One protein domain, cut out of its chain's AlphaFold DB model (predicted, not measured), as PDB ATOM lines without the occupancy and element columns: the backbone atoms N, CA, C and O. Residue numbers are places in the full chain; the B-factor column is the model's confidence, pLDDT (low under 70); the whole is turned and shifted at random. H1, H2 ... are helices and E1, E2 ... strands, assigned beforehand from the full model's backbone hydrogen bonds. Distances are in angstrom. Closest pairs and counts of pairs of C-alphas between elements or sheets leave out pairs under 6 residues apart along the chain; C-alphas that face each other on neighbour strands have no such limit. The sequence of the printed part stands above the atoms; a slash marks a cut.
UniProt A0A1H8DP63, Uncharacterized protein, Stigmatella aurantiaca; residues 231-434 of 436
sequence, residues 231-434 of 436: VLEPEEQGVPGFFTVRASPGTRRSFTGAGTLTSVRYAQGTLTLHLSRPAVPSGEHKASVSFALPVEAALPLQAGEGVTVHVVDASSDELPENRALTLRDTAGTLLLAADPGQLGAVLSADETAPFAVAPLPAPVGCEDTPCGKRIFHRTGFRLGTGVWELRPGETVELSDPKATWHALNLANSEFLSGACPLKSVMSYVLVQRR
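What this domain is: This is residues 231 to 434 of the 436 residues of an uncharacterized protein of Stigmatella aurantiaca (UniProt A0A1H8DP63). One long, twisted sheet crosses the domain and folds over at both ends, toward opposite faces. At one end E3 bends sharply at residue 260, and its later part folds the sheet over there, with E4 next to it, then E5, and E1 at the edge; at the other end E9 and E10 partly cover E13 and E14, with E11 next to E10. The printed part has 204 residues, with fourteen named strands and one named helix in the order E1 to E8, H1, E9 to E14. The sheet is branched and antiparallel, and the class is mostly strand. The whole is compact, with a radius of gyration of the C-alphas of 17.7 A and spans of 58 by 42 by 33 A.

How they stand to each other: E1, residues 235 to 238, is an edge strand beside E5, residues 284 to 292, with N 237 and O 286 2.9 A apart. E2, residues 244 to 247, and E4, residues 270 to 278, lie on one side of E3, residues 253 to 267, and E6, residues 306 to 313, on the other side. E3 bends by 109 degrees at residue 260; N 246 and O 254 of E2 and E3 are 2.9 A apart, N 265 and O 272 of E3 and E4 2.9 A, and N 255 and O 311 of E3 and E6 2.8 A. E4 and E5 have N 273 and O 289 2.8 A apart. E3 to E6 form a Greek key, a meander of three strands whose first is the antiparallel neighbour of the fourth. E7, residues 323 to 329, lies between E6 and E8, residues 334 to 339, with N 310 and O 326 2.9 A apart and N 327 and O 336 2.9 A. H1, residues 349 to 352, is on the sheet at a height of 6.2 A, over none of the strands, but only just: 2 of its 4 C-alphas fall on E14, residues 424 to 433. H1 is too short for an O i to N i+4 pair; its 1 O i to N i+3 pair is within hydrogen-bond range. E8 and E14 have N 337 and O 430 2.8 A apart. E9, residues 355 to 369, bends by 70 degrees at residue 365 and lies on one side of E10, residues 372 to 383; E11, residues 386 to 390, and E13, residues 404 to 415, lie on the other side. N 358 and O 380 of E9 and E10 are 3.0 A apart, N 381 and O 388 of E10 and E11 2.8 A, and N 375 and O 414 of E10 and E13 2.8 A. E12, residues 395 to 399, and E10 lie on one side of E13, E14 on the other side; N 398 and O 405 of E12 and E13 are 2.8 A apart, N 408 and O 429 of E13 and E14 2.9 A. E2 to E5, E6 to E8, E9 to E11 and E12 to E14 are meanders, each strand the antiparallel neighbour of the one before, and their successive strands form hairpins.

Where its parts are: E1 begins at C-alpha 235, (103.894, 103.339, 128.944). E3, E4 and E5 each measure 26.8 A from first to last C-alpha, E9 32.8 A, E10 35.0 A, E13 33.9 A and E14 29.2 A. E14 ends at C-alpha 433, (116.847, 82.689, 117.541).

The domain as a whole: The two C-alphas farthest apart, those of Pro 281 and Asp 368, are 60.1 A apart. The printed part has no cut. E5 to E6, residues 293 to 305, is the long link. The mean pLDDT of the printed part is 91.8, and no printed residue is under 70.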
ATOM      1  N   VAL A 231     116.422  99.791 129.285       94.81
ATOM      2  CA  VAL A 231     114.971  99.571 129.266       94.81
ATOM      3  C   VAL A 231     114.285 100.813 129.825       94.81
ATOM      4  O   VAL A 231     114.615 101.275 130.919       94.81
ATOM      5  N   LEU A 232     113.352 101.383 129.062       94.06
ATOM      6  CA  LEU A 232     112.546 102.515 129.516       94.06
ATOM      7  C   LEU A 232     111.367 102.026 130.367       94.06
ATOM      8  O   LEU A 232     110.950 100.870 130.266       94.06
ATOM      9  N   GLU A 233     110.829 102.906 131.214       93.62
ATOM     10  CA  GLU A 233     109.597 102.602 131.946       93.62
ATOM     11  C   GLU A 233     108.462 102.315 130.941       93.62
ATOM     12  O   GLU A 233     108.322 103.054 129.961       93.62
ATOM     13  N   PRO A 234     107.677 101.236 131.124       94.88
ATOM     14  CA  PRO A 234     106.569 100.931 130.231       94.88
ATOM     15  C   PRO A 234     105.508 102.030 130.252       94.88
ATOM     16  O   PRO A 234     105.152 102.545 131.310       94.88
ATOM     17  N   GLU A 235     104.947 102.336 129.088       94.81
ATOM     18  CA  GLU A 235     103.894 103.339 128.944       94.81
ATOM     19  C   GLU A 235     102.550 102.664 128.661       94.81
ATOM     20  O   GLU A 235     102.465 101.717 127.876       94.81
ATOM     21  N   GLU A 236     101.477 103.176 129.266       93.06
ATOM     22  CA  GLU A 236     100.104 102.780 128.951       93.06
ATOM     23  C   GLU A 236      99.416 103.847 128.099       93.06
ATOM     24  O   GLU A 236      99.538 105.047 128.339       93.06
ATOM     25  N   GLN A 237      98.658 103.398 127.105       85.19
ATOM     26  CA  GLN A 237      97.864 104.242 126.222       85.19
ATOM     27  C   GLN A 237      96.435 103.673 126.142       85.19
ATOM     28  O   GLN A 237      96.219 102.464 126.212       85.19
ATOM     29  N   GLY A 238      95.424 104.526 125.974       83.19
ATOM     30  CA  GLY A 238      94.027 104.075 125.924       83.19
ATOM     31  C   GLY A 238      93.443 103.759 127.306       83.19
ATOM     32  O   GLY A 238      93.541 104.586 128.211       83.19
ATOM     33  N   VAL A 239      92.774 102.609 127.458       85.38
ATOM     34  CA  VAL A 239      92.158 102.221 128.742       85.38
ATOM     35  C   VAL A 239      93.257 101.770 129.721       85.38
ATOM     36  O   VAL A 239      93.992 100.836 129.382       85.38
ATOM     37  N   PRO A 240      93.371 102.369 130.925       87.50
ATOM     38  CA  PRO A 240      94.415 102.019 131.892       87.50
ATOM     39  C   PRO A 240      94.281 100.572 132.386       87.50
ATOM     40  O   PRO A 240      93.191  99.995 132.353       87.50
ATOM     41  N   GLY A 241      95.380  99.989 132.868       90.00
ATOM     42  CA  GLY A 241      95.409  98.622 133.402       90.00
ATOM     43  C   GLY A 241      95.878  97.567 132.397       90.00
ATOM     44  O   GLY A 241      95.459  96.404 132.459       90.00
ATOM     45  N   PHE A 242      96.748  97.949 131.459       95.06
ATOM     46  CA  PHE A 242      97.453  96.971 130.633       95.06
ATOM     47  C   PHE A 242      98.436  96.165 131.501       95.06
ATOM     48  O   PHE A 242      98.428  94.927 131.474       95.06
ATOM     49  N   PHE A 243      99.230  96.861 132.314       96.56
ATOM     50  CA  PHE A 243     100.195  96.294 133.238       96.56
ATOM     51  C   PHE A 243      99.603  96.140 134.636       96.56
ATOM     52  O   PHE A 243      99.050  97.057 135.236       96.56
ATOM     53  N   THR A 244      99.799  94.957 135.205       95.62
ATOM     54  CA  THR A 244      99.729  94.777 136.651       95.62
ATOM     55  C   THR A 244     101.039  95.268 137.250       95.62
ATOM     56  O   THR A 244     102.097  94.719 136.936       95.62
ATOM     57  N   VAL A 245     100.961  96.282 138.112       95.00
ATOM     58  CA  VAL A 245     102.121  96.839 138.812       95.00
ATOM     59  C   VAL A 245     102.203  96.246 140.213       95.00
ATOM     60  O   VAL A 245     101.244  96.322 140.981       95.00
ATOM     61  N   ARG A 246     103.347  95.654 140.563       94.06
ATOM     62  CA  ARG A 246     103.629  95.190 141.928       94.06
ATOM     63  C   ARG A 246     104.857  95.898 142.476       94.06
ATOM     64  O   ARG A 246     105.940  95.795 141.903       94.06
ATOM     65  N   ALA A 247     104.680  96.577 143.603       90.31
ATOM     66  CA  ALA A 247     105.787  97.069 144.409       90.31
ATOM     67  C   ALA A 247     106.354  95.917 145.254       90.31
ATOM     68  O   ALA A 247     105.600  95.138 145.837       90.31
ATOM     69  N   SER A 248     107.676  95.807 145.295       82.81
ATOM     70  CA  SER A 248     108.417  94.905 146.183       82.81
ATOM     71  C   SER A 248     109.118  95.727 147.276       82.81
ATOM     72  O   SER A 248     109.172  96.950 147.156       82.81
ATOM     73  N   PRO A 249     109.650  95.109 148.348       74.00
ATOM     74  CA  PRO A 249     110.430  95.838 149.349       74.00
ATOM     75  C   PRO A 249     111.570  96.650 148.704       74.00
ATOM     76  O   PRO A 249     112.280  96.138 147.839       74.00
ATOM     77  N   GLY A 250     111.742  97.909 149.127       70.19
ATOM     78  CA  GLY A 250     112.665  98.874 148.508       70.19
ATOM     79  C   GLY A 250     111.992  99.766 147.452       70.19
ATOM     80  O   GLY A 250     110.782  99.971 147.492       70.19
ATOM     81  N   THR A 251     112.773 100.306 146.507       77.19
ATOM     82  CA  THR A 251     112.275 101.090 145.351       77.19
ATOM     83  C   THR A 251     111.893 100.214 144.151       77.19
ATOM     84  O   THR A 251     111.529 100.727 143.094       77.19
ATOM     85  N   ARG A 252     111.949  98.882 144.302       90.56
ATOM     86  CA  ARG A 252     111.752  97.925 143.211       90.56
ATOM     87  C   ARG A 252     110.277  97.814 142.819       90.56
ATOM     88  O   ARG A 252     109.425  97.450 143.635       90.56
ATOM     89  N   ARG A 253     109.980  98.055 141.543       94.44
ATOM     90  CA  ARG A 253     108.651  97.881 140.935       94.44
ATOM     91  C   ARG A 253     108.723  96.813 139.853       94.44
ATOM     92  O   ARG A 253     109.755  96.626 139.220       94.44
ATOM     93  N   SER A 254     107.624  96.112 139.627       95.62
ATOM     94  CA  SER A 254     107.495  95.190 138.499       95.62
ATOM     95  C   SER A 254     106.211  95.469 137.734       95.62
ATOM     96  O   SER A 254     105.169  95.715 138.341       95.62
ATOM     97  N   PHE A 255     106.296  95.431 136.409       96.88
ATOM     98  CA  PHE A 255     105.205  95.678 135.476       96.88
ATOM     99  C   PHE A 255     104.998  94.413 134.656       96.88
ATOM    100  O   PHE A 255     105.912  93.971 133.967       96.88
ATOM    101  N   THR A 256     103.810  93.814 134.728       97.31
ATOM    102  CA  THR A 256     103.497  92.582 133.984       97.31
ATOM    103  C   THR A 256     102.260  92.777 133.130       97.31
ATOM    104  O   THR A 256     101.197  93.104 133.654       97.31
ATOM    105  N   GLY A 257     102.377  92.560 131.825       96.62
ATOM    106  CA  GLY A 257     101.280  92.711 130.873       96.62
ATOM    107  C   GLY A 257     101.362  91.657 129.780       96.62
ATOM    108  O   GLY A 257     102.443  91.195 129.439       96.62
ATOM    109  N   ALA A 258     100.218  91.271 129.226       97.25
ATOM    110  CA  ALA A 258     100.146  90.337 128.108       97.25
ATOM    111  C   ALA A 258      99.193  90.893 127.054       97.25
ATOM    112  O   ALA A 258      98.124  91.404 127.404       97.25
ATOM    113  N   GLY A 259      99.582  90.798 125.787       96.88
ATOM    114  CA  GLY A 259      98.822  91.333 124.664       96.88
ATOM    115  C   GLY A 259      99.388  90.895 123.320       96.88
ATOM    116  O   GLY A 259     100.345  90.128 123.249       96.88
ATOM    117  N   THR A 260      98.776  91.387 122.248       97.88
ATOM    118  CA  THR A 260      99.217  91.140 120.872       97.88
ATOM    119  C   THR A 260     100.060  92.312 120.387       97.88
ATOM    120  O   THR A 260      99.687  93.467 120.602       97.88
ATOM    121  N   LEU A 261     101.184  92.036 119.727       97.44
ATOM    122  CA  LEU A 261     102.012  93.054 119.088       97.44
ATOM    123  C   LEU A 261     101.242  93.687 117.927       97.44
ATOM    124  O   LEU A 261     100.922  93.034 116.943       97.44
ATOM    125  N   THR A 262     100.960  94.978 118.024       96.88
ATOM    126  CA  THR A 262     100.332  95.755 116.943       96.88
ATOM    127  C   THR A 262     101.374  96.371 116.019       96.88
ATOM    128  O   THR A 262     101.123  96.542 114.828       96.88
ATOM    129  N   SER A 263     102.561  96.686 116.545       96.12
ATOM    130  CA  SER A 263     103.720  97.064 115.741       96.12
ATOM    131  C   SER A 263     105.032  96.843 116.492       96.12
ATOM    132  O   SER A 263     105.081  96.886 117.722       96.12
ATOM    133  N   VAL A 264     106.091  96.618 115.717       94.50
ATOM    134  CA  VAL A 264     107.474  96.442 116.166       94.50
ATOM    135  C   VAL A 264     108.311  97.438 115.369       94.50
ATOM    136  O   VAL A 264     108.284  97.413 114.138       94.50
ATOM    137  N   ARG A 265     108.988  98.370 116.041       92.69
ATOM    138  CA  ARG A 265     109.754  99.438 115.384       92.69
ATOM    139  C   ARG A 265     111.179  99.461 115.897       92.69
ATOM    140  O   ARG A 265     111.392  99.596 117.094       92.69
ATOM    141  N   TYR A 266     112.136  99.392 114.979       87.50
ATOM    142  CA  TYR A 266     113.546  99.599 115.278       87.50
ATOM    143  C   TYR A 266     113.962 100.986 114.782       87.50
ATOM    144  O   TYR A 266     113.916 101.256 113.580       87.50
ATOM    145  N   ALA A 267     114.320 101.883 115.697       87.31
ATOM    146  CA  ALA A 267     114.720 103.246 115.372       87.31
ATOM    147  C   ALA A 267     115.868 103.691 116.283       87.31
ATOM    148  O   ALA A 267     115.770 103.587 117.500       87.31
ATOM    149  N   GLN A 268     116.953 104.201 115.687       82.94
ATOM    150  CA  GLN A 268     118.103 104.763 116.417       82.94
ATOM    151  C   GLN A 268     118.670 103.818 117.504       82.94
ATOM    152  O   GLN A 268     119.001 104.253 118.602       82.94
ATOM    153  N   GLY A 269     118.740 102.510 117.224       84.00
ATOM    154  CA  GLY A 269     119.243 101.509 118.176       84.00
ATOM    155  C   GLY A 269     118.266 101.125 119.296       84.00
ATOM    156  O   GLY A 269     118.624 100.352 120.177       84.00
ATOM    157  N   THR A 270     117.035 101.640 119.266       90.50
ATOM    158  CA  THR A 270     115.968 101.304 120.217       90.50
ATOM    159  C   THR A 270     114.879 100.496 119.514       90.50
ATOM    160  O   THR A 270     114.402 100.867 118.439       90.50
ATOM    161  N   LEU A 271     114.481  99.389 120.135       93.12
ATOM    162  CA  LEU A 271     113.328  98.584 119.768       93.12
ATOM    163  C   LEU A 271     112.119  99.042 120.587       93.12
ATOM    164  O   LEU A 271     112.131  98.977 121.815       93.12
ATOM    165  N   THR A 272     111.067  99.481 119.902       95.56
ATOM    166  CA  THR A 272     109.783  99.834 120.507       95.56
ATOM    167  C   THR A 272     108.721  98.829 120.088       95.56
ATOM    168  O   THR A 272     108.458  98.625 118.898       95.56
ATOM    169  N   LEU A 273     108.093  98.216 121.086       96.94
ATOM    170  CA  LEU A 273     106.980  97.289 120.938       96.94
ATOM    171  C   LEU A 273     105.691  98.004 121.314       96.94
ATOM    172  O   LEU A 273     105.597  98.557 122.408       96.94
ATOM    173  N   HIS A 274     104.689  97.953 120.441       97.25
ATOM    174  CA  HIS A 274     103.338  98.401 120.758       97.25
ATOM    175  C   HIS A 274     102.430  97.191 120.922       97.25
ATOM    176  O   HIS A 274     102.318  96.371 120.010       97.25
ATOM    177  N   LEU A 275     101.752  97.093 122.060       97.56
ATOM    178  CA  LEU A 275     100.884  95.975 122.407       97.56
ATOM    179  C   LEU A 275      99.445  96.434 122.567       97.56
ATOM    180  O   LEU A 275      99.194  97.554 123.015       97.56
ATOM    181  N   SER A 276      98.503  95.543 122.270       96.81
ATOM    182  CA  SER A 276      97.115  95.752 122.649       96.81
ATOM    183  C   SER A 276      96.394  94.482 123.085       96.81
ATOM    184  O   SER A 276      96.794  93.358 122.767       96.81
ATOM    185  N   ARG A 277      95.331  94.665 123.870       95.56
ATOM    186  CA  ARG A 277      94.352  93.620 124.181       95.56
ATOM    187  C   ARG A 277      92.959  94.224 124.397       95.56
ATOM    188  O   ARG A 277      92.866  95.375 124.833       95.56
ATOM    189  N   PRO A 278      91.879  93.463 124.164       92.62
ATOM    190  CA  PRO A 278      90.527  93.919 124.480       92.62
ATOM    191  C   PRO A 278      90.378  94.289 125.964       92.62
ATOM    192  O   PRO A 278      90.873  93.570 126.834       92.62
ATOM    193  N   ALA A 279      89.686  95.396 126.249       89.38
ATOM    194  CA  ALA A 279      89.284  95.780 127.601       89.38
ATOM    195  C   ALA A 279      87.850  95.306 127.887       89.38
ATOM    196  O   ALA A 279      86.971  95.411 127.031       89.38
ATOM    197  N   VAL A 280      87.599  94.813 129.101       84.81
ATOM    198  CA  VAL A 280      86.256  94.425 129.570       84.81
ATOM    199  C   VAL A 280      85.699  95.562 130.437       84.81
ATOM    200  O   VAL A 280      86.403  95.993 131.348       84.81
ATOM    201  N   PRO A 281      84.463  96.065 130.218       83.56
ATOM    202  CA  PRO A 281      83.427  95.574 129.298       83.56
ATOM    203  C   PRO A 281      83.520  96.098 127.853       83.56
ATOM    204  O   PRO A 281      82.892  95.520 126.969       83.56
ATOM    205  N   SER A 282      84.269  97.174 127.594       87.06
ATOM    206  CA  SER A 282      84.465  97.726 126.247       87.06
ATOM    207  C   SER A 282      85.750  98.548 126.155       87.06
ATOM    208  O   SER A 282      86.109  99.227 127.117       87.06
ATOM    209  N   GLY A 283      86.374  98.574 124.976       90.50
ATOM    210  CA  GLY A 283      87.574  99.364 124.686       90.50
ATOM    211  C   GLY A 283      88.801  98.493 124.423       90.50
ATOM    212  O   GLY A 283      88.697  97.283 124.226       90.50
ATOM    213  N   GLU A 284      89.973  99.118 124.415       92.56
ATOM    214  CA  GLU A 284      91.250  98.460 124.147       92.56
ATOM    215  C   GLU A 284      92.306  98.996 125.119       92.56
ATOM    216  O   GLU A 284      92.487 100.211 125.248       92.56
ATOM    217  N   HIS A 285      92.991  98.086 125.808       93.88
ATOM    218  CA  HIS A 285      94.208  98.418 126.539       93.88
ATOM    219  C   HIS A 285      95.355  98.483 125.537       93.88
ATOM    220  O   HIS A 285      95.532  97.534 124.767       93.88
ATOM    221  N   LYS A 286      96.149  99.555 125.559       95.94
ATOM    222  CA  LYS A 286      97.358  99.677 124.739       95.94
ATOM    223  C   LYS A 286      98.562  99.950 125.624       95.94
ATOM    224  O   LYS A 286      98.447 100.587 126.667       95.94
ATOM    225  N   ALA A 287      99.718  99.476 125.190       96.81
ATOM    226  CA  ALA A 287     100.974  99.719 125.876       96.81
ATOM    227  C   ALA A 287     102.125  99.879 124.890       96.81
ATOM    228  O   ALA A 287     102.088  99.323 123.789       96.81
ATOM    229  N   SER A 288     103.158 100.600 125.311       97.00
ATOM    230  CA  SER A 288     104.452 100.642 124.638       97.00
ATOM    231  C   SER A 288     105.583 100.267 125.582       97.00
ATOM    232  O   SER A 288     105.612 100.662 126.746       97.00
ATOM    233  N   VAL A 289     106.528  99.493 125.056       96.94
ATOM    234  CA  VAL A 289     107.760  99.110 125.750       96.94
ATOM    235  C   VAL A 289     108.919  99.410 124.817       96.94
ATOM    236  O   VAL A 289     108.940  98.918 123.689       96.94
ATOM    237  N   SER A 290     109.864 100.222 125.282       95.69
ATOM    238  CA  SER A 290     111.016 100.666 124.498       95.69
ATOM    239  C   SER A 290     112.305 100.261 125.192       95.69
ATOM    240  O   SER A 290     112.478 100.517 126.385       95.69
ATOM    241  N   PHE A 291     113.211  99.636 124.451       94.81
ATOM    242  CA  PHE A 291     114.492  99.192 124.983       94.81
ATOM    243  C   PHE A 291     115.582  99.170 123.910       94.81
ATOM    244  O   PHE A 291     115.305  98.945 122.736       94.81
ATOM    245  N   ALA A 292     116.827  99.409 124.310       93.19
ATOM    246  CA  ALA A 292     118.009  99.306 123.465       93.19
ATOM    247  C   ALA A 292     118.833  98.084 123.874       93.19
ATOM    248  O   ALA A 292     119.023  97.829 125.067       93.19
ATOM    249  N   LEU A 293     119.303  97.349 122.868       91.75
ATOM    250  CA  LEU A 293     120.157  96.174 122.998       91.75
ATOM    251  C   LEU A 293     121.362  96.323 122.060       91.75
ATOM    252  O   LEU A 293     121.256  97.022 121.046       91.75
ATOM    253  N   PRO A 294     122.468  95.622 122.348       90.19
ATOM    254  CA  PRO A 294     123.540  95.409 121.384       90.19
ATOM    255  C   PRO A 294     123.010  94.850 120.064       90.19
ATOM    256  O   PRO A 294     122.034  94.095 120.036       90.19
ATOM    257  N   VAL A 295     123.670  95.206 118.961       85.88
ATOM    258  CA  VAL A 295     123.234  94.821 117.611       85.88
ATOM    259  C   VAL A 295     123.233  93.303 117.408       85.88
ATOM    260  O   VAL A 295     122.393  92.797 116.666       85.88
ATOM    261  N   GLU A 296     124.108  92.564 118.102       83.19
ATOM    262  CA  GLU A 296     124.134  91.100 118.026       83.19
ATOM    263  C   GLU A 296     122.899  90.445 118.671       83.19
ATOM    264  O   GLU A 296     122.563  89.305 118.347       83.19
ATOM    265  N   ALA A 297     122.186  91.166 119.543       86.19
ATOM    266  CA  ALA A 297     121.023  90.679 120.277       86.19
ATOM    267  C   ALA A 297     119.680  91.047 119.612       86.19
ATOM    268  O   ALA A 297     118.680  91.304 120.290       86.19
ATOM    269  N   ALA A 298     119.647  91.091 118.279       82.62
ATOM    270  CA  ALA A 298     118.429  91.375 117.529       82.62
ATOM    271  C   ALA A 298     117.342  90.317 117.799       82.62
ATOM    272  O   ALA A 298     117.579  89.116 117.696       82.62
ATOM    273  N   LEU A 299     116.128  90.778 118.111       86.38
ATOM    274  CA  LEU A 299     114.980  89.921 118.390       86.38
ATOM    275  C   LEU A 299     113.968  89.995 117.229       86.38
ATOM    276  O   LEU A 299     113.332  91.041 117.053       86.38
ATOM    277  N   PRO A 300     113.771  88.916 116.451       84.62
ATOM    278  CA  PRO A 300     112.819  88.903 115.345       84.62
ATOM    279  C   PRO A 300     111.381  88.713 115.861       84.62
ATOM    280  O   PRO A 300     110.877  87.594 115.945       84.62
ATOM    281  N   LEU A 301     110.719  89.818 116.217       91.06
ATOM    282  CA  LEU A 301     109.283  89.860 116.530       91.06
ATOM    283  C   LEU A 301     108.477  90.420 115.358       91.06
ATOM    284  O   LEU A 301     108.904  91.368 114.695       91.06
ATOM    285  N   GLN A 302     107.270  89.895 115.162       92.25
ATOM    286  CA  GLN A 302     106.326  90.368 114.154       92.25
ATOM    287  C   GLN A 302     105.025  90.888 114.776       92.25
ATOM    288  O   GLN A 302     104.600  90.483 115.861       92.25
ATOM    289  N   ALA A 303     104.364  91.804 114.063       95.00
ATOM    290  CA  ALA A 303     103.006  92.204 114.411       95.00
ATOM    291  C   ALA A 303     102.050  91.002 114.287       95.00
ATOM    292  O   ALA A 303     102.175  90.188 113.376       95.00
ATOM    293  N   GLY A 304     101.088  90.906 115.200       95.94
ATOM    294  CA  GLY A 304     100.158  89.786 115.333       95.94
ATOM    295  C   GLY A 304     100.595  88.727 116.346       95.94
ATOM    296  O   GLY A 304      99.769  87.911 116.748       95.94
ATOM    297  N   GLU A 305     101.846  88.741 116.811       95.75
ATOM    298  CA  GLU A 305     102.299  87.791 117.827       95.75
ATOM    299  C   GLU A 305     101.783  88.146 119.227       95.75
ATOM    300  O   GLU A 305     101.811  89.304 119.650       95.75
ATOM    301  N   GLY A 306     101.345  87.131 119.973       97.00
ATOM    302  CA  GLY A 306     101.009  87.267 121.387       97.00
ATOM    303  C   GLY A 306     102.254  87.159 122.261       97.00
ATOM    304  O   GLY A 306     102.987  86.172 122.174       97.00
ATOM    305  N   VAL A 307     102.467  88.146 123.130       97.75
ATOM    306  CA  VAL A 307     103.607  88.179 124.051       97.75
ATOM    307  C   VAL A 307     103.188  88.592 125.457       97.75
ATOM    308  O   VAL A 307     102.261  89.382 125.658       97.75
ATOM    309  N   THR A 308     103.913  88.068 126.438       98.19
ATOM    310  CA  THR A 308     103.903  88.537 127.823       98.19
ATOM    311  C   THR A 308     105.169  89.342 128.067       98.19
ATOM    312  O   THR A 308     106.273  88.857 127.832       98.19
ATOM    313  N   VAL A 309     104.997  90.570 128.538       98.00
ATOM    314  CA  VAL A 309     106.063  91.495 128.909       98.00
ATOM    315  C   VAL A 309     106.148  91.542 130.424       98.00
ATOM    316  O   VAL A 309     105.135  91.751 131.103       98.00
ATOM    317  N   HIS A 310     107.359  91.404 130.947       98.06
ATOM    318  CA  HIS A 310     107.650  91.645 132.347       98.06
ATOM    319  C   HIS A 310     108.858  92.575 132.481       98.06
ATOM    320  O   HIS A 310     109.955  92.232 132.045       98.06
ATOM    321  N   VAL A 311     108.650  93.755 133.066       97.81
ATOM    322  CA  VAL A 311     109.704  94.745 133.329       97.81
ATOM    323  C   VAL A 311     109.921  94.845 134.825       97.81
ATOM    324  O   VAL A 311     108.970  95.091 135.569       97.81
ATOM    325  N   VAL A 312     111.166  94.699 135.257       96.75
ATOM    326  CA  VAL A 312     111.585  94.937 136.635       96.75
ATOM    327  C   VAL A 312     112.322  96.263 136.674       96.75
ATOM    328  O   VAL A 312     113.372  96.413 136.056       96.75
ATOM    329  N   ASP A 313     111.781  97.219 137.415       95.19
ATOM    330  CA  ASP A 313     112.411  98.502 137.672       95.19
ATOM    331  C   ASP A 313     113.083  98.478 139.045       95.19
ATOM    332  O   ASP A 313     112.405  98.508 140.072       95.19
ATOM    333  N   ALA A 314     114.413  98.400 139.050       93.19
ATOM    334  CA  ALA A 314     115.261  98.523 140.232       93.19
ATOM    335  C   ALA A 314     116.031  99.856 140.233       93.19
ATOM    336  O   ALA A 314     117.094  99.960 140.850       93.19
ATOM    337  N   SER A 315     115.514 100.866 139.526       91.75
ATOM    338  CA  SER A 315     116.163 102.167 139.410       91.75
ATOM    339  C   SER A 315     116.201 102.906 140.750       91.75
ATOM    340  O   SER A 315     115.323 102.765 141.609       91.75
ATOM    341  N   SER A 316     117.229 103.732 140.902       88.88
ATOM    342  CA  SER A 316     117.411 104.675 142.006       88.88
ATOM    343  C   SER A 316     117.892 106.018 141.456       88.88
ATOM    344  O   SER A 316     118.188 106.126 140.266       88.88
ATOM    345  N   ASP A 317     118.012 107.032 142.312       85.81
ATOM    346  CA  ASP A 317     118.578 108.328 141.912       85.81
ATOM    347  C   ASP A 317     120.026 108.194 141.398       85.81
ATOM    348  O   ASP A 317     120.452 108.946 140.524       85.81
ATOM    349  N   GLU A 318     120.774 107.208 141.904       84.88
ATOM    350  CA  GLU A 318     122.149 106.912 141.482       84.88
ATOM    351  C   GLU A 318     122.204 106.053 140.209       84.88
ATOM    352  O   GLU A 318     123.155 106.151 139.437       84.88
ATOM    353  N   LEU A 319     121.187 105.212 139.986       87.31
ATOM    354  CA  LEU A 319     121.105 104.258 138.879       87.31
ATOM    355  C   LEU A 319     119.737 104.360 138.189       87.31
ATOM    356  O   LEU A 319     118.906 103.455 138.308       87.31
ATOM    357  N   PRO A 320     119.469 105.458 137.459       86.38
ATOM    358  CA  PRO A 320     118.152 105.728 136.880       86.38
ATOM    359  C   PRO A 320     117.762 104.770 135.742       86.38
ATOM    360  O   PRO A 320     116.621 104.801 135.274       86.38
ATOM    361  N   GLU A 321     118.696 103.940 135.274       85.31
ATOM    362  CA  GLU A 321     118.524 103.020 134.142       85.31
ATOM    363  C   GLU A 321     118.635 101.538 134.543       85.31
ATOM    364  O   GLU A 321     118.764 100.676 133.676       85.31
ATOM    365  N   ASN A 322     118.539 101.212 135.839       92.38
ATOM    366  CA  ASN A 322     118.608  99.833 136.331       92.38
ATOM    367  C   ASN A 322     117.272  99.084 136.161       92.38
ATOM    368  O   ASN A 322     116.622  98.675 137.126       92.38
ATOM    369  N   ARG A 323     116.834  98.949 134.904       95.38
ATOM    370  CA  ARG A 323     115.599  98.258 134.516       95.38
ATOM    371  C   ARG A 323     115.903  97.058 133.639       95.38
ATOM    372  O   ARG A 323     116.590  97.186 132.630       95.38
ATOM    373  N   ALA A 324     115.330  95.916 133.990       97.19
ATOM    374  CA  ALA A 324     115.439  94.695 133.210       97.19
ATOM    375  C   ALA A 324     114.106  94.317 132.567       97.19
ATOM    376  O   ALA A 324     113.033  94.700 133.038       97.19
ATOM    377  N   LEU A 325     114.178  93.547 131.486       97.75
ATOM    378  CA  LEU A 325     113.031  93.141 130.684       97.75
ATOM    379  C   LEU A 325     113.096  91.646 130.397       97.75
ATOM    380  O   LEU A 325     114.137  91.131 129.994       97.75
ATOM    381  N   THR A 326     111.950  90.977 130.497       98.31
ATOM    382  CA  THR A 326     111.733  89.684 129.851       98.31
ATOM    383  C   THR A 326     110.515  89.721 128.936       98.31
ATOM    384  O   THR A 326     109.512  90.384 129.219       98.31
ATOM    385  N   LEU A 327     110.617  89.004 127.819       98.06
ATOM    386  CA  LEU A 327     109.530  88.761 126.878       98.06
ATOM    387  C   LEU A 327     109.325  87.257 126.757       98.06
ATOM    388  O   LEU A 327     110.289  86.512 126.570       98.06
ATOM    389  N   ARG A 328     108.073  86.812 126.836       97.62
ATOM    390  CA  ARG A 328     107.680  85.414 126.634       97.62
ATOM    391  C   ARG A 328     106.587  85.309 125.582       97.62
ATOM    392  O   ARG A 328     105.766  86.217 125.472       97.62
ATOM    393  N   ASP A 329     106.562  84.217 124.828       95.56
ATOM    394  CA  ASP A 329     105.430  83.920 123.945       95.56
ATOM    395  C   ASP A 329     104.193  83.460 124.743       95.56
ATOM    396  O   ASP A 329     104.192  83.389 125.976       95.56
ATOM    397  N   THR A 330     103.112  83.137 124.031       94.88
ATOM    398  CA  THR A 330     101.868  82.622 124.627       94.88
ATOM    399  C   THR A 330     102.005  81.233 125.257       94.88
ATOM    400  O   THR A 330     101.178  80.873 126.093       94.88
ATOM    401  N   ALA A 331     103.042  80.468 124.903       93.69
ATOM    402  CA  ALA A 331     103.371  79.187 125.524       93.69
ATOM    403  C   ALA A 331     104.266  79.349 126.770       93.69
ATOM    404  O   ALA A 331     104.544  78.367 127.459       93.69
ATOM    405  N   GLY A 332     104.701  80.575 127.081       94.12
ATOM    406  CA  GLY A 332     105.600  80.883 128.191       94.12
ATOM    407  C   GLY A 332     107.085  80.699 127.865       94.12
ATOM    408  O   GLY A 332     107.923  80.839 128.762       94.12
ATOM    409  N   THR A 333     107.441  80.420 126.610       93.88
ATOM    410  CA  THR A 333     108.835  80.294 126.167       93.88
ATOM    411  C   THR A 333     109.525  81.649 126.247       93.88
ATOM    412  O   THR A 333     108.979  82.651 125.785       93.88
ATOM    413  N   LEU A 334     110.731  81.689 126.820       95.88
ATOM    414  CA  LEU A 334     111.538  82.905 126.882       95.88
ATOM    415  C   LEU A 334     111.977  83.327 125.477       95.88
ATOM    416  O   LEU A 334     112.646  82.564 124.783       95.88
ATOM    417  N   LEU A 335     111.622  84.550 125.087       96.06
ATOM    418  CA  LEU A 335     112.022  85.175 123.822       96.06
ATOM    419  C   LEU A 335     113.194  86.121 124.021       96.06
ATOM    420  O   LEU A 335     114.108  86.156 123.207       96.06
ATOM    421  N   LEU A 336     113.157  86.883 125.111       97.44
ATOM    422  CA  LEU A 336     114.189  87.835 125.484       97.44
ATOM    423  C   LEU A 336     114.307  87.870 127.004       97.44
ATOM    424  O   LEU A 336     113.287  87.965 127.682       97.44
ATOM    425  N   ALA A 337     115.529  87.870 127.517       97.94
ATOM    426  CA  ALA A 337     115.867  88.429 128.817       97.94
ATOM    427  C   ALA A 337     116.999  89.435 128.615       97.94
ATOM    428  O   ALA A 337     118.017  89.099 128.017       97.94
ATOM    429  N   ALA A 338     116.815  90.662 129.084       97.25
ATOM    430  CA  ALA A 338     117.814  91.718 129.008       97.25
ATOM    431  C   ALA A 338     117.977  92.336 130.394       97.25
ATOM    432  O   ALA A 338     117.023  92.901 130.937       97.25
ATOM    433  N   ASP A 339     119.175  92.210 130.955       97.00
ATOM    434  CA  ASP A 339     119.494  92.652 132.307       97.00
ATOM    435  C   ASP A 339     120.685  93.629 132.257       97.00
ATOM    436  O   ASP A 339     121.772  93.256 131.797       97.00
ATOM    437  N   PRO A 340     120.518  94.896 132.679       93.50
ATOM    438  CA  PRO A 340     121.637  95.825 132.812       93.50
ATOM    439  C   PRO A 340     122.536  95.468 134.004       93.50
ATOM    440  O   PRO A 340     123.693  95.887 134.038       93.50
ATOM    441  N   GLY A 341     122.027  94.696 134.970       89.94
ATOM    442  CA  GLY A 341     122.786  94.108 136.064       89.94
ATOM    443  C   GLY A 341     123.567  95.103 136.922       89.94
ATOM    444  O   GLY A 341     124.651  94.754 137.396       89.94
ATOM    445  N   GLN A 342     123.098  96.348 137.077       88.81
ATOM    446  CA  GLN A 342     123.823  97.377 137.825       88.81
ATOM    447  C   GLN A 342     123.646  97.123 139.328       88.81
ATOM    448  O   GLN A 342     122.529  97.153 139.841       88.81
ATOM    449  N   LEU A 343     124.757  96.875 140.030       85.69
ATOM    450  CA  LEU A 343     124.815  96.362 141.409       85.69
ATOM    451  C   LEU A 343     124.323  94.912 141.582       85.69
ATOM    452  O   LEU A 343     123.895  94.522 142.669       85.69
ATOM    453  N   GLY A 344     124.435  94.101 140.528       84.31
ATOM    454  CA  GLY A 344     124.034  92.692 140.515       84.31
ATOM    455  C   GLY A 344     122.807  92.438 139.643       84.31
ATOM    456  O   GLY A 344     122.229  93.365 139.083       84.31
ATOM    457  N   ALA A 345     122.428  91.166 139.505       89.62
ATOM    458  CA  ALA A 345     121.310  90.766 138.654       89.62
ATOM    459  C   ALA A 345     119.992  91.408 139.115       89.62
ATOM    460  O   ALA A 345     119.604  91.304 140.285       89.62
ATOM    461  N   VAL A 346     119.291  92.053 138.183       93.81
ATOM    462  CA  VAL A 346     117.955  92.598 138.435       93.81
ATOM    463  C   VAL A 346     116.926  91.485 138.288       93.81
ATOM    464  O   VAL A 346     116.031  91.365 139.132       93.81
ATOM    465  N   LEU A 347     117.069  90.651 137.257       95.56
ATOM    466  CA  LEU A 347     116.200  89.504 137.028       95.56
ATOM    467  C   LEU A 347     116.540  88.353 137.979       95.56
ATOM    468  O   LEU A 347     117.695  88.025 138.240       95.56
ATOM    469  N   SER A 348     115.495  87.715 138.479       93.56
ATOM    470  CA  SER A 348     115.543  86.492 139.269       93.56
ATOM    471  C   SER A 348     115.674  85.243 138.389       93.56
ATOM    472  O   SER A 348     115.495  85.273 137.166       93.56
ATOM    473  N   ALA A 349     115.955  84.104 139.029       93.81
ATOM    474  CA  ALA A 349     116.021  82.808 138.355       93.81
ATOM    475  C   ALA A 349     114.685  82.421 137.690       93.81
ATOM    476  O   ALA A 349     114.675  81.895 136.581       93.81
ATOM    477  N   ASP A 350     113.552  82.731 138.324       94.12
ATOM    478  CA  ASP A 350     112.229  82.427 137.763       94.12
ATOM    479  C   ASP A 350     111.930  83.283 136.523       94.12
ATOM    480  O   ASP A 350     111.372  82.798 135.536       94.12
ATOM    481  N   GLU A 351     112.344  84.552 136.533       95.06
ATOM    482  CA  GLU A 351     112.164  85.463 135.397       95.06
ATOM    483  C   GLU A 351     113.017  85.035 134.191       95.06
ATOM    484  O   GLU A 351     112.553  85.129 133.053       95.06
ATOM    485  N   THR A 352     114.210  84.480 134.429       96.12
ATOM    486  CA  THR A 352     115.142  84.004 133.387       96.12
ATOM    487  C   THR A 352     114.961  82.536 132.987       96.12
ATOM    488  O   THR A 352     115.593  82.080 132.033       96.12
ATOM    489  N   ALA A 353     114.054  81.795 133.634       94.62
ATOM    490  CA  ALA A 353     113.808  80.386 133.336       94.62
ATOM    491  C   ALA A 353     113.535  80.135 131.829       94.62
ATOM    492  O   ALA A 353     112.779  80.892 131.205       94.62
ATOM    493  N   PRO A 354     114.085  79.070 131.216       94.75
ATOM    494  CA  PRO A 354     114.733  77.915 131.848       94.75
ATOM    495  C   PRO A 354     116.220  78.109 132.186       94.75
ATOM    496  O   PRO A 354     116.882  77.144 132.571       94.75
ATOM    497  N   PHE A 355     116.757  79.319 132.029       96.56
ATOM    498  CA  PHE A 355     118.162  79.592 132.282       96.56
ATOM    499  C   PHE A 355     118.432  79.884 133.754       96.56
ATOM    500  O   PHE A 355     117.610  80.477 134.445       96.56
ATOM    501  N   ALA A 356     119.627  79.517 134.210       95.50
ATOM    502  CA  ALA A 356     120.224  80.109 135.399       95.50
ATOM    503  C   ALA A 356     121.466  80.896 134.977       95.50
ATOM    504  O   ALA A 356     122.365  80.339 134.343       95.50
ATOM    505  N   VAL A 357     121.505  82.180 135.330       96.25
ATOM    506  CA  VAL A 357     122.614  83.087 135.019       96.25
ATOM    507  C   VAL A 357     123.276  83.504 136.328       96.25
ATOM    508  O   VAL A 357     122.593  83.943 137.252       96.25
ATOM    509  N   ALA A 358     124.590  83.327 136.444       95.00
ATOM    510  CA  ALA A 358     125.326  83.616 137.675       95.00
ATOM    511  C   ALA A 358     126.735  84.157 137.386       95.00
ATOM    512  O   ALA A 358     127.343  83.764 136.385       95.00
ATOM    513  N   PRO A 359     127.286  85.026 138.249       93.69
ATOM    514  CA  PRO A 359     128.669  85.453 138.120       93.69
ATOM    515  C   PRO A 359     129.605  84.296 138.497       93.69
ATOM    516  O   PRO A 359     129.309  83.516 139.407       93.69
ATOM    517  N   LEU A 360     130.741  84.186 137.812       92.81
ATOM    518  CA  LEU A 360     131.797  83.238 138.160       92.81
ATOM    519  C   LEU A 360     132.938  83.971 138.875       92.81
ATOM    520  O   LEU A 360     133.327  85.052 138.444       92.81
ATOM    521  N   PRO A 361     133.497  83.409 139.959       87.94
ATOM    522  CA  PRO A 361     134.411  84.145 140.833       87.94
ATOM    523  C   PRO A 361     135.800  84.368 140.221       87.94
ATOM    524  O   PRO A 361     136.498  85.294 140.622       87.94
ATOM    525  N   ALA A 362     136.215  83.540 139.261       88.81
ATOM    526  CA  ALA A 362     137.535  83.641 138.652       88.81
ATOM    527  C   ALA A 362     137.667  84.931 137.817       88.81
ATOM    528  O   ALA A 362     136.862  85.147 136.901       88.81
ATOM    529  N   PRO A 363     138.657  85.792 138.114       91.69
ATOM    530  CA  PRO A 363     138.900  86.984 137.323       91.69
ATOM    531  C   PRO A 363     139.516  86.606 135.971       91.69
ATOM    532  O   PRO A 363     140.385  85.742 135.883       91.69
ATOM    533  N   VAL A 364     139.074  87.277 134.912       91.88
ATOM    534  CA  VAL A 364     139.565  87.084 133.533       91.88
ATOM    535  C   VAL A 364     140.248  88.314 132.954       91.88
ATOM    536  O   VAL A 364     140.825  88.249 131.877       91.88
ATOM    537  N   GLY A 365     140.205  89.431 133.671       90.94
ATOM    538  CA  GLY A 365     141.001  90.610 133.377       90.94
ATOM    539  C   GLY A 365     140.734  91.699 134.397       90.94
ATOM    540  O   GLY A 365     139.952  91.521 135.334       90.94
ATOM    541  N   CYS A 366     141.391  92.836 134.230       90.00
ATOM    542  CA  CYS A 366     141.114  94.016 135.027       90.00
ATOM    543  C   CYS A 366     141.422  95.285 134.236       90.00
ATOM    544  O   CYS A 366     142.058  95.221 133.191       90.00
ATOM    545  N   GLU A 367     140.989  96.424 134.758       87.75
ATOM    546  CA  GLU A 367     141.256  97.755 134.225       87.75
ATOM    547  C   GLU A 367     141.529  98.715 135.391       87.75
ATOM    548  O   GLU A 367     140.814  98.719 136.397       87.75
ATOM    549  N   ASP A 368     142.578  99.529 135.276       83.06
ATOM    550  CA  ASP A 368     142.866 100.581 136.250       83.06
ATOM    551  C   ASP A 368     142.065 101.838 135.872       83.06
ATOM    552  O   ASP A 368     142.321 102.462 134.844       83.06
ATOM    553  N   THR A 369     141.091 102.221 136.702       80.19
ATOM    554  CA  THR A 369     140.250 103.411 136.475       80.19
ATOM    555  C   THR A 369     140.526 104.488 137.534       80.19
ATOM    556  O   THR A 369     141.046 104.165 138.608       80.19
ATOM    557  N   PRO A 370     140.117 105.758 137.323       80.12
ATOM    558  CA  PRO A 370     140.241 106.812 138.340       80.12
ATOM    559  C   PRO A 370     139.560 106.478 139.673       80.12
ATOM    560  O   PRO A 370     139.910 107.031 140.712       80.12
ATOM    561  N   CYS A 371     138.578 105.581 139.648       77.31
ATOM    562  CA  CYS A 371     137.791 105.202 140.810       77.31
ATOM    563  C   CYS A 371     138.348 103.946 141.520       77.31
ATOM    564  O   CYS A 371     137.862 103.557 142.587       77.31
ATOM    565  N   GLY A 372     139.396 103.336 140.956       80.62
ATOM    566  CA  GLY A 372     140.070 102.139 141.449       80.62
ATOM    567  C   GLY A 372     140.186 101.046 140.387       80.62
ATOM    568  O   GLY A 372     139.755 101.203 139.242       80.62
ATOM    569  N   LYS A 373     140.775  99.914 140.783       85.62
ATOM    570  CA  LYS A 373     140.906  98.733 139.927       85.62
ATOM    571  C   LYS A 373     139.541  98.059 139.755       85.62
ATOM    572  O   LYS A 373     138.908  97.674 140.744       85.62
ATOM    573  N   ARG A 374     139.117  97.921 138.503       89.69
ATOM    574  CA  ARG A 374     137.939  97.168 138.073       89.69
ATOM    575  C   ARG A 374     138.377  95.768 137.676       89.69
ATOM    576  O   ARG A 374     139.257  95.632 136.838       89.69
ATOM    577  N   ILE A 375     137.787  94.737 138.259       91.69
ATOM    578  CA  ILE A 375     138.065  93.336 137.935       91.69
ATOM    579  C   ILE A 375     136.931  92.814 137.069       91.69
ATOM    580  O   ILE A 375     135.769  93.046 137.382       91.69
ATOM    581  N   PHE A 376     137.267  92.119 135.988       93.81
ATOM    582  CA  PHE A 376     136.311  91.467 135.105       93.81
ATOM    583  C   PHE A 376     136.239  89.973 135.392       93.81
ATOM    584  O   PHE A 376     137.256  89.318 135.621       93.81
ATOM    585  N   HIS A 377     135.033  89.433 135.303       94.12
ATOM    586  CA  HIS A 377     134.696  88.049 135.595       94.12
ATOM    587  C   HIS A 377     133.951  87.421 134.420       94.12
ATOM    588  O   HIS A 377     133.416  88.113 133.550       94.12
ATOM    589  N   ARG A 378     133.877  86.090 134.403       95.38
ATOM    590  CA  ARG A 378     132.986  85.381 133.477       95.38
ATOM    591  C   ARG A 378     131.557  85.373 134.002       95.38
ATOM    592  O   ARG A 378     131.323  85.391 135.210       95.38
ATOM    593  N   THR A 379     130.601  85.278 133.092       96.50
ATOM    594  CA  THR A 379     129.200  84.991 133.412       96.50
ATOM    595  C   THR A 379     128.896  83.557 133.013       96.50
ATOM    596  O   THR A 379     129.153  83.152 131.880       96.50
ATOM    597  N   GLY A 380     128.373  82.779 133.957       96.75
ATOM    598  CA  GLY A 380     127.917  81.418 133.726       96.75
ATOM    599  C   GLY A 380     126.454  81.405 133.298       96.75
ATOM    600  O   GLY A 380     125.598  81.904 134.026       96.75
ATOM    601  N   PHE A 381     126.168  80.786 132.158       97.38
ATOM    602  CA  PHE A 381     124.824  80.496 131.670       97.38
ATOM    603  C   PHE A 381     124.585  78.994 131.776       97.38
ATOM    604  O   PHE A 381     125.412  78.198 131.332       97.38
ATOM    605  N   ARG A 382     123.467  78.586 132.380       96.50
ATOM    606  CA  ARG A 382     123.084  77.174 132.495       96.50
ATOM    607  C   ARG A 382     121.729  76.924 131.860       96.50
ATOM    608  O   ARG A 382     120.795  77.676 132.120       96.50
ATOM    609  N   LEU A 383     121.628  75.839 131.097       95.12
ATOM    610  CA  LEU A 383     120.395  75.336 130.487       95.12
ATOM    611  C   LEU A 383     120.384  73.810 130.615       95.12
ATOM    612  O   LEU A 383     121.167  73.114 129.968       95.12
ATOM    613  N   GLY A 384     119.530  73.279 131.493       90.38
ATOM    614  CA  GLY A 384     119.546  71.854 131.831       90.38
ATOM    615  C   GLY A 384     120.895  71.431 132.428       90.38
ATOM    616  O   GLY A 384     121.299  71.941 133.471       90.38
ATOM    617  N   THR A 385     121.586  70.495 131.775       90.12
ATOM    618  CA  THR A 385     122.936  70.041 132.162       90.12
ATOM    619  C   THR A 385     124.062  70.829 131.493       90.12
ATOM    620  O   THR A 385     125.222  70.647 131.858       90.12
ATOM    621  N   GLY A 386     123.745  71.682 130.515       93.69
ATOM    622  CA  GLY A 386     124.727  72.510 129.828       93.69
ATOM    623  C   GLY A 386     125.161  73.694 130.689       93.69
ATOM    624  O   GLY A 386     124.333  74.332 131.347       93.69
ATOM    625  N   VAL A 387     126.462  73.979 130.678       94.75
ATOM    626  CA  VAL A 387     127.076  75.128 131.348       94.75
ATOM    627  C   VAL A 387     128.013  75.803 130.359       94.75
ATOM    628  O   VAL A 387     128.890  75.151 129.797       94.75
ATOM    629  N   TRP A 388     127.830  77.104 130.173       97.06
ATOM    630  CA  TRP A 388     128.656  77.936 129.309       97.06
ATOM    631  C   TRP A 388     129.180  79.115 130.110       97.06
ATOM    632  O   TRP A 388     128.428  79.757 130.843       97.06
ATOM    633  N   GLU A 389     130.468  79.394 129.981       96.62
ATOM    634  CA  GLU A 389     131.136  80.478 130.691       96.62
ATOM    635  C   GLU A 389     131.619  81.495 129.670       96.62
ATOM    636  O   GLU A 389     132.460  81.169 128.838       96.62
ATOM    637  N   LEU A 390     131.086  82.711 129.729       96.94
ATOM    638  CA  LEU A 390     131.405  83.758 128.762       96.94
ATOM    639  C   LEU A 390     132.197  84.866 129.438       96.94
ATOM    640  O   LEU A 390     131.789  85.371 130.487       96.94
ATOM    641  N   ARG A 391     133.303  85.291 128.832       95.69
ATOM    642  CA  ARG A 391     133.994  86.541 129.173       95.69
ATOM    643  C   ARG A 391     133.154  87.748 128.719       95.69
ATOM    644  O   ARG A 391     132.252  87.589 127.895       95.69
ATOM    645  N   PRO A 392     133.404  88.956 129.248       95.00
ATOM    646  CA  PRO A 392     132.772  90.165 128.729       95.00
ATOM    647  C   PRO A 392     133.018  90.320 127.224       95.00
ATOM    648  O   PRO A 392     134.152  90.204 126.764       95.00
ATOM    649  N   GLY A 393     131.957  90.585 126.468       93.44
ATOM    650  CA  GLY A 393     131.981  90.675 125.010       93.44
ATOM    651  C   GLY A 393     131.722  89.364 124.269       93.44
ATOM    652  O   GLY A 393     131.486  89.397 123.064       93.44
ATOM    653  N   GLU A 394     131.749  88.215 124.948       95.19
ATOM    654  CA  GLU A 394     131.560  86.922 124.290       95.19
ATOM    655  C   GLU A 394     130.082  86.559 124.123       95.19
ATOM    656  O   GLU A 394     129.232  86.846 124.976       95.19
ATOM    657  N   THR A 395     129.807  85.864 123.018       95.06
ATOM    658  CA  THR A 395     128.507  85.279 122.694       95.06
ATOM    659  C   THR A 395     128.591  83.764 122.587       95.06
ATOM    660  O   THR A 395     129.647  83.202 122.300       95.06
ATOM    661  N   VAL A 396     127.458  83.092 122.779       96.31
ATOM    662  CA  VAL A 396     127.320  81.664 122.481       96.31
ATOM    663  C   VAL A 396     125.887  81.326 122.094       96.31
ATOM    664  O   VAL A 396     124.936  81.967 122.544       96.31
ATOM    665  N   GLU A 397     125.723  80.290 121.281       95.12
ATOM    666  CA  GLU A 397     124.420  79.681 121.042       95.12
ATOM    667  C   GLU A 397     124.127  78.601 122.083       95.12
ATOM    668  O   GLU A 397     124.876  77.642 122.269       95.12
ATOM    669  N   LEU A 398     123.004  78.768 122.765       93.88
ATOM    670  CA  LEU A 398     122.450  77.847 123.738       93.88
ATOM    671  C   LEU A 398     121.279  77.139 123.072       93.88
ATOM    672  O   LEU A 398     120.259  77.762 122.797       93.88
ATOM    673  N   SER A 399     121.414  75.849 122.792       90.75
ATOM    674  CA  SER A 399     120.349  75.072 122.153       90.75
ATOM    675  C   SER A 399     119.740  74.079 123.132       90.75
ATOM    676  O   SER A 399     120.461  73.387 123.853       90.75
ATOM    677  N   ASP A 400     118.415  73.961 123.113       86.62
ATOM    678  CA  ASP A 400     117.696  72.797 123.626       86.62
ATOM    679  C   ASP A 400     116.844  72.172 122.500       86.62
ATOM    680  O   ASP A 400     116.788  72.703 121.389       86.62
ATOM    681  N   PRO A 401     116.175  71.029 122.728       85.75
ATOM    682  CA  PRO A 401     115.355  70.398 121.693       85.75
ATOM    683  C   PRO A 401     114.173  71.239 121.177       85.75
ATOM    684  O   PRO A 401     113.526  70.829 120.216       85.75
ATOM    685  N   LYS A 402     113.821  72.346 121.839       85.62
ATOM    686  CA  LYS A 402     112.639  73.167 121.549       85.62
ATOM    687  C   LYS A 402     112.991  74.518 120.935       85.62
ATOM    688  O   LYS A 402     112.170  75.053 120.194       85.62
ATOM    689  N   ALA A 403     114.151  75.080 121.252       90.50
ATOM    690  CA  ALA A 403     114.582  76.369 120.747       90.50
ATOM    691  C   ALA A 403     116.099  76.568 120.857       90.50
ATOM    692  O   ALA A 403     116.811  75.879 121.584       90.50
ATOM    693  N   THR A 404     116.580  77.558 120.109       93.31
ATOM    694  CA  THR A 404     117.950  78.060 120.192       93.31
ATOM    695  C   THR A 404     117.912  79.488 120.709       93.31
ATOM    696  O   THR A 404     117.069  80.288 120.297       93.31
ATOM    697  N   TRP A 405     118.819  79.818 121.616       95.12
ATOM    698  CA  TRP A 405     119.014  81.155 122.146       95.12
ATOM    699  C   TRP A 405     120.437  81.607 121.882       95.12
ATOM    700  O   TRP A 405     121.377  80.827 121.942       95.12
ATOM    701  N   HIS A 406     120.596  82.890 121.631       95.69
ATOM    702  CA  HIS A 406     121.872  83.562 121.581       95.69
ATOM    703  C   HIS A 406     122.079  84.272 122.921       95.69
ATOM    704  O   HIS A 406     121.282  85.130 123.311       95.69
ATOM    705  N   ALA A 407     123.107  83.856 123.652       96.81
ATOM    706  CA  ALA A 407     123.498  84.439 124.926       96.81
ATOM    707  C   ALA A 407     124.689  85.365 124.725       96.81
ATOM    708  O   ALA A 407     125.628  85.019 124.013       96.81
ATOM    709  N   LEU A 408     124.653  86.522 125.378       96.25
ATOM    710  CA  LEU A 408     125.679  87.549 125.287       96.25
ATOM    711  C   LEU A 408     126.005  88.064 126.691       96.25
ATOM    712  O   LEU A 408     125.118  88.546 127.402       96.25
ATOM    713  N   ASN A 409     127.274  87.966 127.091       95.81
ATOM    714  CA  ASN A 409     127.770  88.592 128.314       95.81
ATOM    715  C   ASN A 409     128.320  89.980 127.977       95.81
ATOM    716  O   ASN A 409     129.393  90.089 127.394       95.81
ATOM    717  N   LEU A 410     127.608  91.045 128.341       94.31
ATOM    718  CA  LEU A 410     128.040  92.411 128.023       94.31
ATOM    719  C   LEU A 410     129.136  92.880 128.958       94.31
ATOM    720  O   LEU A 410     130.148  93.419 128.518       94.31
ATOM    721  N   ALA A 411     128.945  92.634 130.247       93.25
ATOM    722  CA  ALA A 411     129.984  92.807 131.236       93.25
ATOM    723  C   ALA A 411     129.642  92.030 132.491       93.25
ATOM    724  O   ALA A 411     128.502  92.020 132.944       93.25
ATOM    725  N   ASN A 412     130.679  91.506 133.125       94.38
ATOM    726  CA  ASN A 412     130.627  91.118 134.516       94.38
ATOM    727  C   ASN A 412     131.884  91.649 135.189       94.38
ATOM    728  O   ASN A 412     132.993  91.310 134.778       94.38
ATOM    729  N   SER A 413     131.718  92.559 136.140       93.31
ATOM    730  CA  SER A 413     132.842  93.234 136.770       93.31
ATOM    731  C   SER A 413     132.504  93.788 138.141       93.31
ATOM    732  O   SER A 413     131.380  94.240 138.349       93.31
ATOM    733  N   GLU A 414     133.503  93.894 139.004       92.56
ATOM    734  CA  GLU A 414     133.409  94.575 140.292       92.56
ATOM    735  C   GLU A 414     134.583  95.533 140.505       92.56
ATOM    736  O   GLU A 414     135.671  95.350 139.961       92.56
ATOM    737  N   PHE A 415     134.366  96.577 141.296       88.81
ATOM    738  CA  PHE A 415     135.431  97.463 141.741       88.81
ATOM    739  C   PHE A 415     135.909  97.037 143.124       88.81
ATOM    740  O   PHE A 415     135.118  96.923 144.057       88.81
ATOM    741  N   LEU A 416     137.227  96.902 143.286       77.50
ATOM    742  CA  LEU A 416     137.831  96.645 144.601       77.50
ATOM    743  C   LEU A 416     137.722  97.849 145.557       77.50
ATOM    744  O   LEU A 416     137.931  97.718 146.761       77.50
ATOM    745  N   SER A 417     137.429  99.034 145.019       75.69
ATOM    746  CA  SER A 417     137.309 100.284 145.766       75.69
ATOM    747  C   SER A 417     135.848 100.629 146.042       75.69
ATOM    748  O   SER A 417     135.009 100.621 145.142       75.69
ATOM    749  N   GLY A 418     135.555 101.043 147.278       70.50
ATOM    750  CA  GLY A 418     134.240 101.566 147.658       70.50
ATOM    751  C   GLY A 418     133.939 102.977 147.134       70.50
ATOM    752  O   GLY A 418     132.828 103.455 147.348       70.50
ATOM    753  N   ALA A 419     134.900 103.640 146.478       76.31
ATOM    754  CA  ALA A 419     134.750 105.006 145.972       76.31
ATOM    755  C   ALA A 419     133.877 105.104 144.705       76.31
ATOM    756  O   ALA A 419     133.422 106.193 144.363       76.31
ATOM    757  N   CYS A 420     133.642 103.988 144.005       77.38
ATOM    758  CA  CYS A 420     132.787 103.950 142.818       77.38
ATOM    759  C   CYS A 420     131.302 103.911 143.215       77.38
ATOM    760  O   CYS A 420     130.932 103.036 144.004       77.38
ATOM    761  N   PRO A 421     130.434 104.755 142.621       75.19
ATOM    762  CA  PRO A 421     128.984 104.612 142.770       75.19
ATOM    763  C   PRO A 421     128.497 103.253 142.245       75.19
ATOM    764  O   PRO A 421     127.783 102.521 142.926       75.19
ATOM    765  N   LEU A 422     128.971 102.862 141.057       82.12
ATOM    766  CA  LEU A 422     128.684 101.562 140.458       82.12
ATOM    767  C   LEU A 422     129.739 100.544 140.895       82.12
ATOM    768  O   LEU A 422     130.802 100.448 140.291       82.12
ATOM    769  N   LYS A 423     129.456  99.801 141.968       86.00
ATOM    770  CA  LYS A 423     130.412  98.854 142.573       86.00
ATOM    771  C   LYS A 423     130.530  97.537 141.821       86.00
ATOM    772  O   LYS A 423     131.590  96.922 141.839       86.00
ATOM    773  N   SER A 424     129.459  97.103 141.168       90.50
ATOM    774  CA  SER A 424     129.440  95.876 140.381       90.50
ATOM    775  C   SER A 424     128.463  95.979 139.217       90.50
ATOM    776  O   SER A 424     127.495  96.743 139.261       90.50
ATOM    777  N   VAL A 425     128.739  95.218 138.163       91.69
ATOM    778  CA  VAL A 425     127.883  95.066 136.985       91.69
ATOM    779  C   VAL A 425     127.865  93.606 136.575       91.69
ATOM    780  O   VAL A 425     128.917  92.975 136.571       91.69
ATOM    781  N   MET A 426     126.701  93.097 136.186       93.62
ATOM    782  CA  MET A 426     126.526  91.772 135.592       93.62
ATOM    783  C   MET A 426     125.487  91.850 134.464       93.62
ATOM    784  O   MET A 426     124.385  91.316 134.569       93.62
ATOM    785  N   SER A 427     125.815  92.591 133.407       94.44
ATOM    786  CA  SER A 427     124.906  92.833 132.292       94.44
ATOM    787  C   SER A 427     124.966  91.708 131.265       94.44
ATOM    788  O   SER A 427     126.048  91.313 130.819       94.44
ATOM    789  N   TYR A 428     123.800  91.218 130.853       96.56
ATOM    790  CA  TYR A 428     123.681  90.151 129.865       96.56
ATOM    791  C   TYR A 428     122.390  90.258 129.055       96.56
ATOM    792  O   TYR A 428     121.419  90.911 129.452       96.56
ATOM    793  N   VAL A 429     122.380  89.565 127.917       97.12
ATOM    794  CA  VAL A 429     121.191  89.374 127.087       97.12
ATOM    795  C   VAL A 429     121.066  87.905 126.689       97.12
ATOM    796  O   VAL A 429     122.047  87.262 126.324       97.12
ATOM    797  N   LEU A 430     119.848  87.376 126.756       97.00
ATOM    798  CA  LEU A 430     119.437  86.099 126.180       97.00
ATOM    799  C   LEU A 430     118.349  86.389 125.156       97.00
ATOM    800  O   LEU A 430     117.301  86.911 125.528       97.00
ATOM    801  N   VAL A 431     118.565  86.049 123.890       95.94
ATOM    802  CA  VAL A 431     117.586  86.272 122.820       95.94
ATOM    803  C   VAL A 431     117.312  84.972 122.077       95.94
ATOM    804  O   VAL A 431     118.235  84.267 121.692       95.94
ATOM    805  N   GLN A 432     116.048  84.608 121.889       94.50
ATOM    806  CA  GLN A 432     115.689  83.413 121.132       94.50
ATOM    807  C   GLN A 432     115.940  83.646 119.634       94.50
ATOM    808  O   GLN A 432     115.413  84.597 119.054       94.50
ATOM    809  N   ARG A 433     116.699  82.751 118.998       90.94
ATOM    810  CA  ARG A 433     116.847  82.689 117.541       90.94
ATOM    811  C   ARG A 433     115.602  82.018 116.964       90.94
ATOM    812  O   ARG A 433     115.228  80.920 117.376       90.94
ATOM    813  N   ARG A 434     114.928  82.692 116.033       81.38
ATOM    814  CA  ARG A 434     113.747  82.164 115.339       81.38
ATOM    815  C   ARG A 434     113.999  82.194 113.839       81.38
ATOM    816  O   ARG A 434     114.193  83.271 113.288       81.38
TER     817      ARG A 434